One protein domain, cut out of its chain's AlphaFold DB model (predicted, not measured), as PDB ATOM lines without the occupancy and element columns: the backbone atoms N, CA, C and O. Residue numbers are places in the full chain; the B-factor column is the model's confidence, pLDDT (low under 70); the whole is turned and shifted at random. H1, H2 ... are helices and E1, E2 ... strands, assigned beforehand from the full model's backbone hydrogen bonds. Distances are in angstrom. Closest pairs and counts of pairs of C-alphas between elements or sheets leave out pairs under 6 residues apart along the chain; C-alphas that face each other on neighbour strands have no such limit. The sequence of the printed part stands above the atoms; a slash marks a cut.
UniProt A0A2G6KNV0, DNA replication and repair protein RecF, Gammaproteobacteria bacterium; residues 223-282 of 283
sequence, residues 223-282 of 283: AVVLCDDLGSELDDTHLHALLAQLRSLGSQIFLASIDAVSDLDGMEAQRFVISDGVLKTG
ATOM      1  N   ALA A 223     146.812 106.751 137.376       65.06
ATOM      2  CA  ALA A 223     147.555 107.303 136.251       65.06
ATOM      3  C   ALA A 223     146.668 108.260 135.435       65.06
ATOM      4  O   ALA A 223     145.447 108.110 135.387       65.06
ATOM      5  N   VAL A 224     147.284 109.226 134.752       69.06
ATOM      6  CA  VAL A 224     146.641 109.913 133.624       69.06
ATOM      7  C   VAL A 224     147.077 109.193 132.358       69.06
ATOM      8  O   VAL A 224     148.274 109.057 132.099       69.06
ATOM      9  N   VAL A 225     146.112 108.706 131.588       68.25
ATOM     10  CA  VAL A 225     146.349 107.929 130.373       68.25
ATOM     11  C   VAL A 225     146.123 108.827 129.167       68.25
ATOM     12  O   VAL A 225     145.055 109.413 129.012       68.25
ATOM     13  N   LEU A 226     147.142 108.946 128.320       67.00
ATOM     14  CA  LEU A 226     147.084 109.716 127.082       67.00
ATOM     15  C   LEU A 226     147.096 108.744 125.902       67.00
ATOM     16  O   LEU A 226     147.981 107.894 125.800       67.00
ATOM     17  N   CYS A 227     146.111 108.880 125.026       68.81
ATOM     18  CA  CYS A 227     145.893 108.039 123.866       68.81
ATOM     19  C   CYS A 227     145.841 108.921 122.620       68.81
ATOM     20  O   CYS A 227     144.950 109.761 122.504       68.81
ATOM     21  N   ASP A 228     146.786 108.731 121.705       69.81
ATOM     22  CA  ASP A 228     146.877 109.509 120.471       69.81
ATOM     23  C   ASP A 228     146.410 108.674 119.273       69.81
ATOM     24  O   ASP A 228     146.728 107.485 119.202       69.81
ATOM     25  N   ASP A 229     145.638 109.297 118.384       64.06
ATOM     26  CA  ASP A 229     145.192 108.779 117.079       64.06
ATOM     27  C   ASP A 229     144.653 107.326 117.058       64.06
ATOM     28  O   ASP A 229     144.925 106.546 116.151       64.06
ATOM     29  N   LEU A 230     143.879 106.918 118.073       58.88
ATOM     30  CA  LEU A 230     143.366 105.537 118.157       58.88
ATOM     31  C   LEU A 230     142.118 105.274 117.302       58.88
ATOM     32  O   LEU A 230     141.819 104.117 117.008       58.88
ATOM     33  N   GLY A 231     141.362 106.318 116.951       54.38
ATOM     34  CA  GLY A 231     140.092 106.176 116.229       54.38
ATOM     35  C   GLY A 231     140.255 105.836 114.747       54.38
ATOM     36  O   GLY A 231     139.370 105.220 114.169       54.38
ATOM     37  N   SER A 232     141.388 106.197 114.140       56.72
ATOM     38  CA  SER A 232     141.675 105.952 112.721       56.72
ATOM     39  C   SER A 232     142.314 104.574 112.463       56.72
ATOM     40  O   SER A 232     142.254 104.056 111.347       56.72
ATOM     41  N   GLU A 233     142.899 103.955 113.495       52.66
ATOM     42  CA  GLU A 233     143.692 102.720 113.388       52.66
ATOM     43  C   GLU A 233     142.947 101.447 113.826       52.66
ATOM     44  O   GLU A 233     143.415 100.332 113.564       52.66
ATOM     45  N   LEU A 234     141.791 101.586 114.483       62.62
ATOM     46  CA  LEU A 234     140.983 100.478 114.995       62.62
ATOM     47  C   LEU A 234     139.590 100.478 114.363       62.62
ATOM     48  O   LEU A 234     138.981 101.525 114.186       62.62
ATOM     49  N   ASP A 235     139.068  99.286 114.062       67.69
ATOM     50  CA  ASP A 235     137.643  99.149 113.748       67.69
ATOM     51  C   ASP A 235     136.776  99.326 115.008       67.69
ATOM     52  O   ASP A 235     137.265  99.249 116.142       67.69
ATOM     53  N   ASP A 236     135.469  99.514 114.809       68.25
ATOM     54  CA  ASP A 236     134.511  99.763 115.890       68.25
ATOM     55  C   ASP A 236     134.566  98.696 116.992       68.25
ATOM     56  O   ASP A 236     134.443  99.013 118.175       68.25
ATOM     57  N   THR A 237     134.790  97.426 116.634       70.81
ATOM     58  CA  THR A 237     134.811  96.318 117.601       70.81
ATOM     59  C   THR A 237     136.037  96.408 118.508       70.81
ATOM     60  O   THR A 237     135.931  96.270 119.731       70.81
ATOM     61  N   HIS A 238     137.211  96.662 117.929       66.44
ATOM     62  CA  HIS A 238     138.455  96.786 118.683       66.44
ATOM     63  C   HIS A 238     138.512  98.085 119.490       66.44
ATOM     64  O   HIS A 238     139.022  98.069 120.614       66.44
ATOM     65  N   LEU A 239     137.948  99.177 118.963       70.75
ATOM     66  CA  LEU A 239     137.831 100.446 119.672       70.75
ATOM     67  C   LEU A 239     136.970 100.297 120.934       70.75
ATOM     68  O   LEU A 239     137.426 100.658 122.019       70.75
ATOM     69  N   HIS A 240     135.794  99.668 120.833       75.50
ATOM     70  CA  HIS A 240     134.952  99.367 121.999       75.50
ATOM     71  C   HIS A 240     135.687  98.504 123.027       75.50
ATOM     72  O   HIS A 240     135.698  98.809 124.218       75.50
ATOM     73  N   ALA A 241     136.360  97.442 122.577       70.50
ATOM     74  CA  ALA A 241     137.100  96.561 123.474       70.50
ATOM     75  C   ALA A 241     138.253  97.277 124.203       70.50
ATOM     76  O   ALA A 241     138.594  96.892 125.323       70.50
ATOM     77  N   LEU A 242     138.871  98.282 123.577       72.44
ATOM     78  CA  LEU A 242     139.907  99.107 124.192       72.44
ATOM     79  C   LEU A 242     139.312 100.118 125.176       72.44
ATOM     80  O   LEU A 242     139.819 100.235 126.290       72.44
ATOM     81  N   LEU A 243     138.222 100.793 124.808       76.25
ATOM     82  CA  LEU A 243     137.517 101.739 125.677       76.25
ATOM     83  C   LEU A 243     137.012 101.063 126.958       76.25
ATOM     84  O   LEU A 243     137.270 101.573 128.048       76.25
ATOM     85  N   ALA A 244     136.437  99.860 126.856       76.50
ATOM     86  CA  ALA A 244     136.037  99.051 128.009       76.50
ATOM     87  C   ALA A 244     137.212  98.780 128.972       76.50
ATOM     88  O   ALA A 244     137.074  98.838 130.197       76.50
ATOM     89  N   GLN A 245     138.398  98.495 128.423       72.69
ATOM     90  CA  GLN A 245     139.608  98.246 129.211       72.69
ATOM     91  C   GLN A 245     140.134  99.528 129.852       72.69
ATOM     92  O   GLN A 245     140.423  99.528 131.046       72.69
ATOM     93  N   LEU A 246     140.211 100.624 129.098       75.31
ATOM     94  CA  LEU A 246     140.626 101.924 129.619       75.31
ATOM     95  C   LEU A 246     139.700 102.373 130.755       75.31
ATOM     96  O   LEU A 246     140.180 102.749 131.824       75.31
ATOM     97  N   ARG A 247     138.383 102.218 130.585       76.81
ATOM     98  CA  ARG A 247     137.381 102.475 131.627       76.81
ATOM     99  C   ARG A 247     137.651 101.681 132.905       76.81
ATOM    100  O   ARG A 247     137.556 102.236 133.998       76.81
ATOM    101  N   SER A 248     138.016 100.404 132.779       73.06
ATOM    102  CA  SER A 248     138.293  99.538 133.934       73.06
ATOM    103  C   SER A 248     139.513  99.968 134.764       73.06
ATOM    104  O   SER A 248     139.612  99.581 135.925       73.06
ATOM    105  N   LEU A 249     140.402 100.816 134.223       72.38
ATOM    106  CA  LEU A 249     141.559 101.350 134.953       72.38
ATOM    107  C   LEU A 249     141.178 102.402 136.012       72.38
ATOM    108  O   LEU A 249     142.029 102.784 136.817       72.38
ATOM    109  N   GLY A 250     139.954 102.949 135.968       71.94
ATOM    110  CA  GLY A 250     139.516 104.037 136.858       71.94
ATOM    111  C   GLY A 250     140.374 105.308 136.760       71.94
ATOM    112  O   GLY A 250     140.416 106.106 137.690       71.94
ATOM    113  N   SER A 251     141.111 105.461 135.660       76.00
ATOM    114  CA  SER A 251     142.086 106.525 135.420       76.00
ATOM    115  C   SER A 251     141.479 107.657 134.589       76.00
ATOM    116  O   SER A 251     140.525 107.438 133.840       76.00
ATOM    117  N   GLN A 252     142.039 108.867 134.679       76.31
ATOM    118  CA  GLN A 252     141.669 109.948 133.762       76.31
ATOM    119  C   GLN A 252     142.270 109.656 132.386       76.31
ATOM    120  O   GLN A 252     143.475 109.429 132.282       76.31
ATOM    121  N   ILE A 253     141.446 109.671 131.339       79.56
ATOM    122  CA  ILE A 253     141.859 109.326 129.975       79.56
ATOM    123  C   ILE A 253     141.677 110.532 129.059       79.56
ATOM    124  O   ILE A 253     140.608 111.139 129.029       79.56
ATOM    125  N   PHE A 254     142.714 110.851 128.290       76.88
ATOM    126  CA  PHE A 254     142.660 111.786 127.173       76.88
ATOM    127  C   PHE A 254     142.820 111.000 125.880       76.88
ATOM    128  O   PHE A 254     143.825 110.318 125.698       76.88
ATOM    129  N   LEU A 255     141.837 111.107 124.992       77.31
ATOM    130  CA  LEU A 255     141.826 110.445 123.696       77.31
ATOM    131  C   LEU A 255     141.827 111.501 122.590       77.31
ATOM    132  O   LEU A 255     140.911 112.321 122.530       77.31
ATOM    133  N   ALA A 256     142.829 111.466 121.718       74.12
ATOM    134  CA  ALA A 256     142.836 112.214 120.469       74.12
ATOM    135  C   ALA A 256     142.380 111.307 119.315       74.12
ATOM    136  O   ALA A 256     142.735 110.130 119.251       74.12
ATOM    137  N   SER A 257     141.565 111.855 118.417       70.06
ATOM    138  CA  SER A 257     141.076 111.174 117.217       70.06
ATOM    139  C   SER A 257     140.757 112.209 116.142       70.06
ATOM    140  O   SER A 257     140.301 113.310 116.462       70.06
ATOM    141  N   ILE A 258     140.998 111.853 114.879       66.62
ATOM    142  CA  ILE A 258     140.619 112.659 113.709       66.62
ATOM    143  C   ILE A 258     139.101 112.594 113.502       66.62
ATOM    144  O   ILE A 258     138.459 113.618 113.266       66.62
ATOM    145  N   ASP A 259     138.530 111.396 113.644       65.56
ATOM    146  CA  ASP A 259     137.099 111.154 113.512       65.56
ATOM    147  C   ASP A 259     136.392 111.212 114.869       65.56
ATOM    148  O   ASP A 259     136.957 110.877 115.918       65.56
ATOM    149  N   ALA A 260     135.127 111.629 114.847       64.44
ATOM    150  CA  ALA A 260     134.291 111.631 116.035       64.44
ATOM    151  C   ALA A 260     134.008 110.189 116.481       64.44
ATOM    152  O   ALA A 260     133.329 109.438 115.784       64.44
ATOM    153  N   VAL A 261     134.480 109.826 117.676       66.56
ATOM    154  CA  VAL A 261     134.113 108.560 118.318       66.56
ATOM    155  C   VAL A 261     132.669 108.678 118.810       66.56
ATOM    156  O   VAL A 261     132.363 109.479 119.698       66.56
ATOM    157  N   SER A 262     131.768 107.933 118.169       64.94
ATOM    158  CA  SER A 262     130.318 108.012 118.385       64.94
ATOM    159  C   SER A 262     129.872 107.330 119.677       64.94
ATOM    160  O   SER A 262     128.995 107.857 120.364       64.94
ATOM    161  N   ASP A 263     130.502 106.208 120.028       71.50
ATOM    162  CA  ASP A 263     130.237 105.445 121.243       71.50
ATOM    163  C   ASP A 263     131.510 105.341 122.092       71.50
ATOM    164  O   ASP A 263     132.545 104.842 121.652       71.50
ATOM    165  N   LEU A 264     131.429 105.866 123.315       73.69
ATOM    166  CA  LEU A 264     132.506 105.840 124.304       73.69
ATOM    167  C   LEU A 264     132.284 104.742 125.354       73.69
ATOM    168  O   LEU A 264     132.762 104.864 126.478       73.69
ATOM    169  N   ASP A 265     131.520 103.700 125.020       71.19
ATOM    170  CA  ASP A 265     131.199 102.568 125.895       71.19
ATOM    171  C   ASP A 265     130.607 103.023 127.247       71.19
ATOM    172  O   ASP A 265     130.980 102.585 128.344       71.19
ATOM    173  N   GLY A 266     129.702 104.006 127.162       71.62
ATOM    174  CA  GLY A 266     129.034 104.630 128.307       71.62
ATOM    175  C   GLY A 266     129.919 105.529 129.180       71.62
ATOM    176  O   GLY A 266     129.498 105.891 130.279       71.62
ATOM    177  N   MET A 267     131.133 105.883 128.743       74.38
ATOM    178  CA  MET A 267     131.961 106.879 129.427       74.38
ATOM    179  C   MET A 267     131.448 108.293 129.137       74.38
ATOM    180  O   MET A 267     131.355 108.710 127.982       74.38
ATOM    181  N   GLU A 268     131.155 109.062 130.187       78.81
ATOM    182  CA  GLU A 268     130.947 110.504 130.047       78.81
ATOM    183  C   GLU A 268     132.286 111.176 129.729       78.81
ATOM    184  O   GLU A 268     133.275 110.982 130.440       78.81
ATOM    185  N   ALA A 269     132.328 111.971 128.660       80.00
ATOM    186  CA  ALA A 269     133.542 112.648 128.228       80.00
ATOM    187  C   ALA A 269     133.281 114.122 127.937       80.00
ATOM    188  O   ALA A 269     132.321 114.486 127.256       80.00
ATOM    189  N   GLN A 270     134.192 114.972 128.406       80.38
ATOM    190  CA  GLN A 270     134.257 116.355 127.959       80.38
ATOM    191  C   GLN A 270     134.944 116.405 126.593       80.38
ATOM    192  O   GLN A 270     136.050 115.892 126.426       80.38
ATOM    193  N   ARG A 271     134.288 117.033 125.613       81.06
ATOM    194  CA  ARG A 271     134.807 117.147 124.247       81.06
ATOM    195  C   ARG A 271     135.577 118.445 124.052       81.06
ATOM    196  O   ARG A 271     135.117 119.531 124.419       81.06
ATOM    197  N   PHE A 272     136.739 118.318 123.425       79.75
ATOM    198  CA  PHE A 272     137.596 119.429 123.038       79.75
ATOM    199  C   PHE A 272     137.830 119.361 121.532       79.75
ATOM    200  O   PHE A 272     138.140 118.298 121.002       79.75
ATOM    201  N   VAL A 273     137.692 120.496 120.849       78.94
ATOM    202  CA  VAL A 273     137.972 120.622 119.414       78.94
ATOM    203  C   VAL A 273     139.166 121.551 119.241       78.94
ATOM    204  O   VAL A 273     139.162 122.670 119.759       78.94
ATOM    205  N   ILE A 274     140.191 121.100 118.517       77.62
ATOM    206  CA  ILE A 274     141.382 121.898 118.200       77.62
ATOM    207  C   ILE A 274     141.310 122.323 116.731       77.62
ATOM    208  O   ILE A 274     141.267 121.479 115.843       77.62
ATOM    209  N   SER A 275     141.312 123.633 116.474       76.50
ATOM    210  CA  SER A 275     141.362 124.217 115.123       76.50
ATOM    211  C   SER A 275     142.449 125.289 115.070       76.50
ATOM    212  O   SER A 275     142.405 126.209 115.889       76.50
ATOM    213  N   ASP A 276     143.410 125.184 114.146       78.44
ATOM    214  CA  ASP A 276     144.514 126.149 113.973       78.44
ATOM    215  C   ASP A 276     145.303 126.431 115.269       78.44
ATOM    216  O   ASP A 276     145.657 127.566 115.584       78.44
ATOM    217  N   GLY A 277     145.538 125.387 116.071       72.69
ATOM    218  CA  GLY A 277     146.241 125.493 117.356       72.69
ATOM    219  C   GLY A 277     145.426 126.131 118.487       72.69
ATOM    220  O   GLY A 277     145.939 126.286 119.592       72.69
ATOM    221  N   VAL A 278     144.155 126.473 118.248       71.69
ATOM    222  CA  VAL A 278     143.242 127.005 119.264       71.69
ATOM    223  C   VAL A 278     142.331 125.891 119.769       71.69
ATOM    224  O   VAL A 278     141.563 125.304 119.004       71.69
ATOM    225  N   LEU A 279     142.396 125.626 121.074       74.56
ATOM    226  CA  LEU A 279     141.525 124.680 121.764       74.56
ATOM    227  C   LEU A 279     140.196 125.360 122.113       74.56
ATOM    228  O   LEU A 279     140.168 126.385 122.795       74.56
ATOM    229  N   LYS A 280     139.092 124.778 121.653       76.62
ATOM    230  CA  LYS A 280     137.732 125.206 121.981       76.62
ATOM    231  C   LYS A 280     137.017 124.083 122.721       76.62
ATOM    232  O   LYS A 280     137.025 122.930 122.299       76.62
ATOM    233  N   THR A 281     136.366 124.437 123.817       66.31
ATOM    234  CA  THR A 281     135.363 123.595 124.474       66.31
ATOM    235  C   THR A 281     134.036 123.792 123.746       66.31
ATOM    236  O   THR A 281     133.594 124.939 123.644       66.31
ATOM    237  N   GLY A 282     133.389 122.745 123.227       61.81
ATOM    238  CA  GLY A 282     132.126 122.966 122.513       61.81
ATOM    239  C   GLY A 282     131.304 121.735 122.132       61.81
ATOM    240  O   GLY A 282     131.700 121.022 121.218       61.81
TER     241      GLY A 282
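Overview. This is residues 223 to 282 of the 283 residues of the protein "DNA replication and repair protein RecF" of Gammaproteobacteria bacterium (UniProt A0A2G6KNV0). Two short parallel strands, E1 and E2, lie side by side with helix H1 alongside, and a long loop leads away to the hairpin E3 and E4, whose residues 274 to 279 stick out. The 60 printed residues run E1, H1, E2, E3, E4, a mixed class with 29 residues in named elements, under half. The whole is compact, radius of gyration of the C-alphas 11.8 A, spanning 32 by 25 by 18 A.

Arrangement. Start at E1, residues 224 to 227, parallel to E2, residues 252 to 255, at 15 degrees; N 225 and O 252 are 2.8 A apart. Between them comes H1, residues 236 to 248, with every O i to N i+4 pair within hydrogen-bond range; E1, H1, E2 form a strand-helix-strand unit, parallel neighbours joined through a helix, its crossover right-handed. The closest C-alphas of H1 and E2, Leu 246 and Ile 253, are 7.5 A apart. Further on, E3, residues 272 to 275, and E4, residues 278 to 281, form an antiparallel hairpin, N 280 and O 273 being 2.8 A apart. E2 and E3 are apart.

Along the chain. Find C-alpha 224 at (146.641, 109.913, 133.624), where E1 begins; H1 runs 18.4 A, and E4 ends at C-alpha 281, (135.363, 123.595, 124.474).

Size, cuts and confidence. The printed part has no cut; the link E2 to E3 is long, and pLDDT is under 70 at 22 residues, among them 223 to 236.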